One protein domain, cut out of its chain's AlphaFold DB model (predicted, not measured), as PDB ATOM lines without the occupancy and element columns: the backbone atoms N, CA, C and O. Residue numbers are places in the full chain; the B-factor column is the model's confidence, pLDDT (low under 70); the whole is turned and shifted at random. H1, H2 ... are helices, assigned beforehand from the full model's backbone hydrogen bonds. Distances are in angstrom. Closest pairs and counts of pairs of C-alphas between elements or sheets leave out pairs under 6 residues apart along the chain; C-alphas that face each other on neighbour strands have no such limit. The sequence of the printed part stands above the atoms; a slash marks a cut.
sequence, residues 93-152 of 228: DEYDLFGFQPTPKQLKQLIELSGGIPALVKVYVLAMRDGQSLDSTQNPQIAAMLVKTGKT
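This is residues 93 to 152 of the 228 residues of the protein "OmpR/PhoB-type domain-containing protein" of Candidatus Amesbacteria bacterium GW2011_GWA2_42_12 (UniProt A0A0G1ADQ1). Three short helices run along the chain as two helical hairpins that share H2: H2 is in the middle, H1 packs on it at a marked slant, and H3 packs on residues 119 to 124 of H2, nearly antiparallel to it. H1 and H3 stay apart, with H2 between them, and residues 93 to 103 lead into H1 with no named element. You have 60 printed residues, with the named helices in the order H1, H2, H3 and no named strand; the class is all helix. The whole is compact, with a radius of gyration of the C-alphas of 10.5 A, and rounded, spanning 26 by 22 by 18 A.

Look first at H1, residues 104 to 114, and H2, residues 118 to 129: they touch, and their closest C-alphas, those of Ser 114 and Leu 120, are 4.9 A apart. They run opposite ways at a steep tilt of 40 degrees, a helical hairpin with a tight link. Next find H3, residues 140 to 148, which touches H2 at residues 119 to 124 of H2 alone; the closest C-alphas, those of Val 123 and Ile 142, are 6.2 A apart. H2 and H3 run opposite ways at a shallow tilt of 12 degrees, again a helical hairpin. H1 and H3 are apart. In H1, H2 and H3, every O i to N i+4 pair is within hydrogen-bond range.

Find C-alpha 104 at (268.395, 106.424, 117.155); from there H1 runs 15.3 A to Ser 114. H2 begins at C-alpha 118, at (256.208, 94.380, 125.688), and covers 16.2 A to Arg 129. H3 covers 12.3 A from Pro 140 to C-alpha 148 at (247.866, 98.068, 133.779).

The C-alphas farthest apart are those of Asp 93 and Thr 137, 28.5 A. The printed part has no cut. The link from H2 to H3, 10 residues, is short. Read the B-factor column for a mean pLDDT of 91.0 over the printed part; residues 150 to 152 are under 70.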
ATOM      1  N   ASP A  93     266.632  94.861 120.755       94.88
ATOM      2  CA  ASP A  93     266.785  94.027 119.562       94.88
ATOM      3  C   ASP A  93     265.612  93.044 119.404       94.88
ATOM      4  O   ASP A  93     265.368  92.529 118.317       94.88
ATOM      5  N   GLU A  94     264.847  92.829 120.478       96.00
ATOM      6  CA  GLU A  94     263.658  91.973 120.521       96.00
ATOM      7  C   GLU A  94     262.356  92.761 120.302       96.00
ATOM      8  O   GLU A  94     261.263  92.193 120.332       96.00
ATOM      9  N   TYR A  95     262.433  94.084 120.122       96.44
ATOM     10  CA  TYR A  95     261.243  94.912 119.949       96.44
ATOM     11  C   TYR A  95     260.559  94.628 118.610       96.44
ATOM     12  O   TYR A  95     261.142  94.801 117.542       96.44
ATOM     13  N   ASP A  96     259.266  94.302 118.666       94.31
ATOM     14  CA  ASP A  96     258.410  94.374 117.485       94.31
ATOM     15  C   ASP A  96     258.134  95.847 117.161       94.31
ATOM     16  O   ASP A  96     257.442  96.560 117.896       94.31
ATOM     17  N   LEU A  97     258.727  96.316 116.065       95.38
ATOM     18  CA  LEU A  97     258.599  97.696 115.613       95.38
ATOM     19  C   LEU A  97     257.383  97.910 114.703       95.38
ATOM     20  O   LEU A  97     257.133  99.038 114.293       95.38
ATOM     21  N   PHE A  98     256.604  96.871 114.375       93.25
ATOM     22  CA  PHE A  98     255.385  96.986 113.560       93.25
ATOM     23  C   PHE A  98     255.592  97.752 112.236       93.25
ATOM     24  O   PHE A  98     254.757  98.564 111.828       93.25
ATOM     25  N   GLY A  99     256.743  97.533 111.590       92.44
ATOM     26  CA  GLY A  99     257.152  98.214 110.354       92.44
ATOM     27  C   GLY A  99     257.642  99.660 110.534       92.44
ATOM     28  O   GLY A  99     258.041 100.287 109.554       92.44
ATOM     29  N   PHE A 100     257.645 100.197 111.755       95.62
ATOM     30  CA  PHE A 100     258.211 101.504 112.069       95.62
ATOM     31  C   PHE A 100     259.745 101.448 112.097       95.62
ATOM     32  O   PHE A 100     260.339 100.507 112.614       95.62
ATOM     33  N   GLN A 101     260.391 102.479 111.556       96.06
ATOM     34  CA  GLN A 101     261.849 102.626 111.518       96.06
ATOM     35  C   GLN A 101     262.244 103.794 112.439       96.06
ATOM     36  O   GLN A 101     262.346 104.932 111.970       96.06
ATOM     37  N   PRO A 102     262.391 103.569 113.760       95.62
ATOM     38  CA  PRO A 102     262.719 104.635 114.693       95.62
ATOM     39  C   PRO A 102     264.121 105.182 114.422       95.62
ATOM     40  O   PRO A 102     265.084 104.440 114.237       95.62
ATOM     41  N   THR A 103     264.264 106.503 114.492       97.12
ATOM     42  CA  THR A 103     265.591 107.128 114.579       97.12
ATOM     43  C   THR A 103     266.313 106.677 115.858       97.12
ATOM     44  O   THR A 103     265.654 106.342 116.846       97.12
ATOM     45  N   PRO A 104     267.655 106.764 115.933       97.12
ATOM     46  CA  PRO A 104     268.395 106.424 117.155       97.12
ATOM     47  C   PRO A 104     267.897 107.167 118.405       97.12
ATOM     48  O   PRO A 104     267.864 106.616 119.506       97.12
ATOM     49  N   LYS A 105     267.444 108.417 118.236       96.69
ATOM     50  CA  LYS A 105     266.844 109.214 119.312       96.69
ATOM     51  C   LYS A 105     265.502 108.637 119.773       96.69
ATOM     52  O   LYS A 105     265.275 108.537 120.975       96.69
ATOM     53  N   GLN A 106     264.635 108.254 118.837       96.12
ATOM     54  CA  GLN A 106     263.345 107.629 119.146       96.12
ATOM     55  C   GLN A 106     263.525 106.255 119.784       96.12
ATOM     56  O   GLN A 106     262.833 105.956 120.748       96.12
ATOM     57  N   LEU A 107     264.488 105.455 119.319       97.19
ATOM     58  CA  LEU A 107     264.788 104.158 119.922       97.19
ATOM     59  C   LEU A 107     265.253 104.316 121.375       97.19
ATOM     60  O   LEU A 107     264.737 103.643 122.264       97.19
ATOM     61  N   LYS A 108     266.153 105.269 121.648       96.38
ATOM     62  CA  LYS A 108     266.571 105.588 123.021       96.38
ATOM     63  C   LYS A 108     265.384 106.003 123.897       96.38
ATOM     64  O   LYS A 108     265.247 105.516 125.015       96.38
ATOM     65  N   GLN A 109     264.517 106.870 123.376       95.12
ATOM     66  CA  GLN A 109     263.318 107.315 124.082       95.12
ATOM     67  C   GLN A 109     262.337 106.158 124.336       95.12
ATOM     68  O   GLN A 109     261.770 106.059 125.420       95.12
ATOM     69  N   LEU A 110     262.161 105.257 123.368       95.75
ATOM     70  CA  LEU A 110     261.327 104.065 123.496       95.75
ATOM     71  C   LEU A 110     261.843 103.143 124.604       95.75
ATOM     72  O   LEU A 110     261.049 102.673 125.420       95.75
ATOM     73  N   ILE A 111     263.157 102.910 124.664       93.88
ATOM     74  CA  ILE A 111     263.794 102.116 125.726       93.88
ATOM     75  C   ILE A 111     263.535 102.753 127.093       93.88
ATOM     76  O   ILE A 111     263.093 102.064 128.007       93.88
ATOM     77  N   GLU A 112     263.744 104.062 127.226       91.00
ATOM     78  CA  GLU A 112     263.546 104.779 128.489       91.00
ATOM     79  C   GLU A 112     262.083 104.737 128.964       91.00
ATOM     80  O   GLU A 112     261.807 104.433 130.125       91.00
ATOM     81  N   LEU A 113     261.134 104.987 128.058       91.81
ATOM     82  CA  LEU A 113     259.710 105.065 128.387       91.81
ATOM     83  C   LEU A 113     259.076 103.692 128.650       91.81
ATOM     84  O   LEU A 113     258.264 103.542 129.566       91.81
ATOM     85  N   SER A 114     259.426 102.680 127.855       94.06
ATOM     86  CA  SER A 114     258.869 101.330 128.008       94.06
ATOM     87  C   SER A 114     259.594 100.521 129.085       94.06
ATOM     88  O   SER A 114     258.971  99.749 129.821       94.06
ATOM     89  N   GLY A 115     260.910 100.713 129.218       90.94
ATOM     90  CA  GLY A 115     261.816  99.843 129.967       90.94
ATOM     91  C   GLY A 115     261.671  98.370 129.592       90.94
ATOM     92  O   GLY A 115     261.625  97.542 130.497       90.94
ATOM     93  N   GLY A 116     261.480  98.070 128.303       92.12
ATOM     94  CA  GLY A 116     261.414  96.703 127.780       92.12
ATOM     95  C   GLY A 116     260.099  95.961 128.019       92.12
ATOM     96  O   GLY A 116     259.964  94.811 127.620       92.12
ATOM     97  N   ILE A 117     259.098  96.576 128.660       92.94
ATOM     98  CA  ILE A 117     257.807  95.908 128.880       92.94
ATOM     99  C   ILE A 117     257.070  95.788 127.538       92.94
ATOM    100  O   ILE A 117     256.702  96.831 126.990       92.94
ATOM    101  N   PRO A 118     256.756  94.573 127.035       94.62
ATOM    102  CA  PRO A 118     256.208  94.380 125.688       94.62
ATOM    103  C   PRO A 118     254.964  95.226 125.395       94.62
ATOM    104  O   PRO A 118     254.839  95.851 124.342       94.62
ATOM    105  N   ALA A 119     254.048  95.308 126.364       94.06
ATOM    106  CA  ALA A 119     252.818  96.075 126.215       94.06
ATOM    107  C   ALA A 119     253.071  97.593 126.113       94.06
ATOM    108  O   ALA A 119     252.377  98.282 125.362       94.06
ATOM    109  N   LEU A 120     254.084  98.108 126.825       95.31
ATOM    110  CA  LEU A 120     254.498  99.506 126.718       95.31
ATOM    111  C   LEU A 120     255.294  99.764 125.437       95.31
ATOM    112  O   LEU A 120     255.061 100.778 124.788       95.31
ATOM    113  N   VAL A 121     256.192  98.852 125.046       96.69
ATOM    114  CA  VAL A 121     256.914  98.931 123.766       96.69
ATOM    115  C   VAL A 121     255.908  99.104 122.634       96.69
ATOM    116  O   VAL A 121     255.982 100.080 121.895       96.69
ATOM    117  N   LYS A 122     254.890  98.236 122.579       97.19
ATOM    118  CA  LYS A 122     253.830  98.306 121.572       97.19
ATOM    119  C   LYS A 122     253.129  99.664 121.541       97.19
ATOM    120  O   LYS A 122     253.027 100.260 120.473       97.19
ATOM    121  N   VAL A 123     252.633 100.162 122.677       97.19
ATOM    122  CA  VAL A 123     251.853 101.414 122.676       97.19
ATOM    123  C   VAL A 123     252.713 102.625 122.300       97.19
ATOM    124  O   VAL A 123     252.254 103.477 121.543       97.19
ATOM    125  N   TYR A 124     253.971 102.681 122.748       97.44
ATOM    126  CA  TYR A 124     254.878 103.770 122.386       97.44
ATOM    127  C   TYR A 124     255.325 103.692 120.925       97.44
ATOM    128  O   TYR A 124     255.375 104.729 120.271       97.44
ATOM    129  N   VAL A 125     255.600 102.497 120.388       97.69
ATOM    130  CA  VAL A 125     255.922 102.323 118.961       97.69
ATOM    131  C   VAL A 125     254.764 102.800 118.089       97.69
ATOM    132  O   VAL A 125     254.984 103.583 117.169       97.69
ATOM    133  N   LEU A 126     253.532 102.383 118.395       97.38
ATOM    134  CA  LEU A 126     252.350 102.808 117.640       97.38
ATOM    135  C   LEU A 126     252.136 104.324 117.738       97.38
ATOM    136  O   LEU A 126     251.931 104.972 116.716       97.38
ATOM    137  N   ALA A 127     252.276 104.907 118.933       97.38
ATOM    138  CA  ALA A 127     252.165 106.352 119.112       97.38
ATOM    139  C   ALA A 127     253.241 107.120 118.323       97.38
ATOM    140  O   ALA A 127     252.924 108.108 117.667       97.38
ATOM    141  N   MET A 128     254.496 106.653 118.327       97.00
ATOM    142  CA  MET A 128     255.578 107.255 117.538       97.00
ATOM    143  C   MET A 128     255.332 107.140 116.032       97.00
ATOM    144  O   MET A 128     255.529 108.118 115.311       97.00
ATOM    145  N   ARG A 129     254.899 105.964 115.561       96.69
ATOM    146  CA  ARG A 129     254.593 105.698 114.150       96.69
ATOM    147  C   ARG A 129     253.471 106.599 113.641       96.69
ATOM    148  O   ARG A 129     253.576 107.144 112.548       96.69
ATOM    149  N   ASP A 130     252.434 106.770 114.454       95.94
ATOM    150  CA  ASP A 130     251.221 107.502 114.086       95.94
ATOM    151  C   ASP A 130     251.315 109.006 114.424       95.94
ATOM    152  O   ASP A 130     250.340 109.741 114.278       95.94
ATOM    153  N   GLY A 131     252.481 109.483 114.885       94.88
ATOM    154  CA  GLY A 131     252.719 110.893 115.217       94.88
ATOM    155  C   GLY A 131     251.922 111.404 116.423       94.88
ATOM    156  O   GLY A 131     251.677 112.604 116.540       94.88
ATOM    157  N   GLN A 132     251.492 110.511 117.314       95.81
ATOM    158  CA  GLN A 132     250.731 110.848 118.514       95.81
ATOM    159  C   GLN A 132     251.642 111.309 119.656       95.81
ATOM    160  O   GLN A 132     252.833 110.991 119.713       95.81
ATOM    161  N   SER A 133     251.059 112.031 120.616       93.69
ATOM    162  CA  SER A 133     251.777 112.407 121.834       93.69
ATOM    163  C   SER A 133     252.226 111.162 122.601       93.69
ATOM    164  O   SER A 133     251.475 110.195 122.747       93.69
ATOM    165  N   LEU A 134     253.461 111.200 123.101       92.31
ATOM    166  CA  LEU A 134     254.013 110.179 123.995       92.31
ATOM    167  C   LEU A 134     253.739 110.511 125.468       92.31
ATOM    168  O   LEU A 134     254.050 109.714 126.351       92.31
ATOM    169  N   ASP A 135     253.174 111.689 125.737       87.44
ATOM    170  CA  ASP A 135     252.760 112.092 127.070       87.44
ATOM    171  C   ASP A 135     251.462 111.369 127.448       87.44
ATOM    172  O   ASP A 135     250.428 111.519 126.796       87.44
ATOM    173  N   SER A 136     251.499 110.608 128.542       85.69
ATOM    174  CA  SER A 136     250.327 109.919 129.090       85.69
ATOM    175  C   SER A 136     249.152 110.849 129.415       85.69
ATOM    176  O   SER A 136     248.010 110.409 129.389       85.69
ATOM    177  N   THR A 137     249.389 112.136 129.692       81.94
ATOM    178  CA  THR A 137     248.308 113.104 129.949       81.94
ATOM    179  C   THR A 137     247.523 113.460 128.685       81.94
ATOM    180  O   THR A 137     246.383 113.908 128.771       81.94
ATOM    181  N   GLN A 138     248.121 113.232 127.516       83.44
ATOM    182  CA  GLN A 138     247.561 113.550 126.203       83.44
ATOM    183  C   GLN A 138     247.247 112.292 125.384       83.44
ATOM    184  O   GLN A 138     246.525 112.372 124.394       83.44
ATOM    185  N   ASN A 139     247.768 111.130 125.790       88.81
ATOM    186  CA  ASN A 139     247.546 109.853 125.131       88.81
ATOM    187  C   ASN A 139     246.880 108.845 126.089       88.81
ATOM    188  O   ASN A 139     247.562 108.221 126.914       88.81
ATOM    189  N   PRO A 140     245.554 108.634 125.973       87.19
ATOM    190  CA  PRO A 140     244.809 107.775 126.891       87.19
ATOM    191  C   PRO A 140     245.226 106.301 126.803       87.19
ATOM    192  O   PRO A 140     245.130 105.586 127.798       87.19
ATOM    193  N   GLN A 141     245.727 105.838 125.650       90.81
ATOM    194  CA  GLN A 141     246.206 104.461 125.504       90.81
ATOM    195  C   GLN A 141     247.475 104.230 126.329       90.81
ATOM    196  O   GLN A 141     247.592 103.213 127.014       90.81
ATOM    197  N   ILE A 142     248.397 105.199 126.316       91.56
ATOM    198  CA  ILE A 142     249.615 105.165 127.135       91.56
ATOM    199  C   ILE A 142     249.246 105.231 128.621       91.56
ATOM    200  O   ILE A 142     249.744 104.425 129.406       91.56
ATOM    201  N   ALA A 143     248.335 106.131 129.009       84.38
ATOM    202  CA  ALA A 143     247.864 106.230 130.393       84.38
ATOM    203  C   ALA A 143     247.279 104.907 130.904       84.38
ATOM    204  O   ALA A 143     247.685 104.414 131.958       84.38
ATOM    205  N   ALA A 144     246.369 104.303 130.135       83.50
ATOM    206  CA  ALA A 144     245.753 103.029 130.486       83.50
ATOM    207  C   ALA A 144     246.796 101.909 130.612       83.50
ATOM    208  O   ALA A 144     246.740 101.106 131.547       83.50
ATOM    209  N   MET A 145     247.780 101.872 129.707       89.38
ATOM    210  CA  MET A 145     248.812 100.841 129.741       89.38
ATOM    211  C   MET A 145     249.739 100.988 130.947       89.38
ATOM    212  O   MET A 145     250.030  99.993 131.602       89.38
ATOM    213  N   LEU A 146     250.146 102.213 131.293       82.50
ATOM    214  CA  LEU A 146     250.980 102.471 132.472       82.50
ATOM    215  C   LEU A 146     250.310 102.002 133.769       82.50
ATOM    216  O   LEU A 146     250.991 101.432 134.625       82.50
ATOM    217  N   VAL A 147     248.990 102.199 133.886       77.50
ATOM    218  CA  VAL A 147     248.192 101.693 135.015       77.50
ATOM    219  C   VAL A 147     248.195 100.169 135.029       77.50
ATOM    220  O   VAL A 147     248.493  99.568 136.060       77.50
ATOM    221  N   LYS A 148     247.919  99.532 133.884       80.00
ATOM    222  CA  LYS A 148     247.866  98.068 133.779       80.00
ATOM    223  C   LYS A 148     249.209  97.409 134.098       80.00
ATOM    224  O   LYS A 148     249.233  96.373 134.751       80.00
ATOM    225  N   THR A 149     250.318  97.996 133.655       76.50
ATOM    226  CA  THR A 149     251.665  97.444 133.870       76.50
ATOM    227  C   THR A 149     252.277  97.855 135.206       76.50
ATOM    228  O   THR A 149     253.456  97.603 135.434       76.50
ATOM    229  N   GLY A 150     251.534  98.560 136.066       69.44
ATOM    230  CA  GLY A 150     252.036  99.016 137.360       69.44
ATOM    231  C   GLY A 150     253.182 100.038 137.278       69.44
ATOM    232  O   GLY A 150     253.874 100.257 138.274       69.44
ATOM    233  N   LYS A 151     253.423 100.642 136.100       66.38
ATOM    234  CA  LYS A 151     254.526 101.595 135.863       66.38
ATOM    235  C   LYS A 151     254.170 103.033 136.213       66.38
ATOM    236  O   LYS A 151     255.055 103.887 136.279       66.38
ATOM    237  N   THR A 152     252.910 103.317 136.505       56.28
ATOM    238  CA  THR A 152     252.544 104.542 137.206       56.28
ATOM    239  C   THR A 152     252.819 104.371 138.699       56.28
ATOM    240  O   THR A 152     252.248 103.511 139.354       56.28
TER     241      THR A 152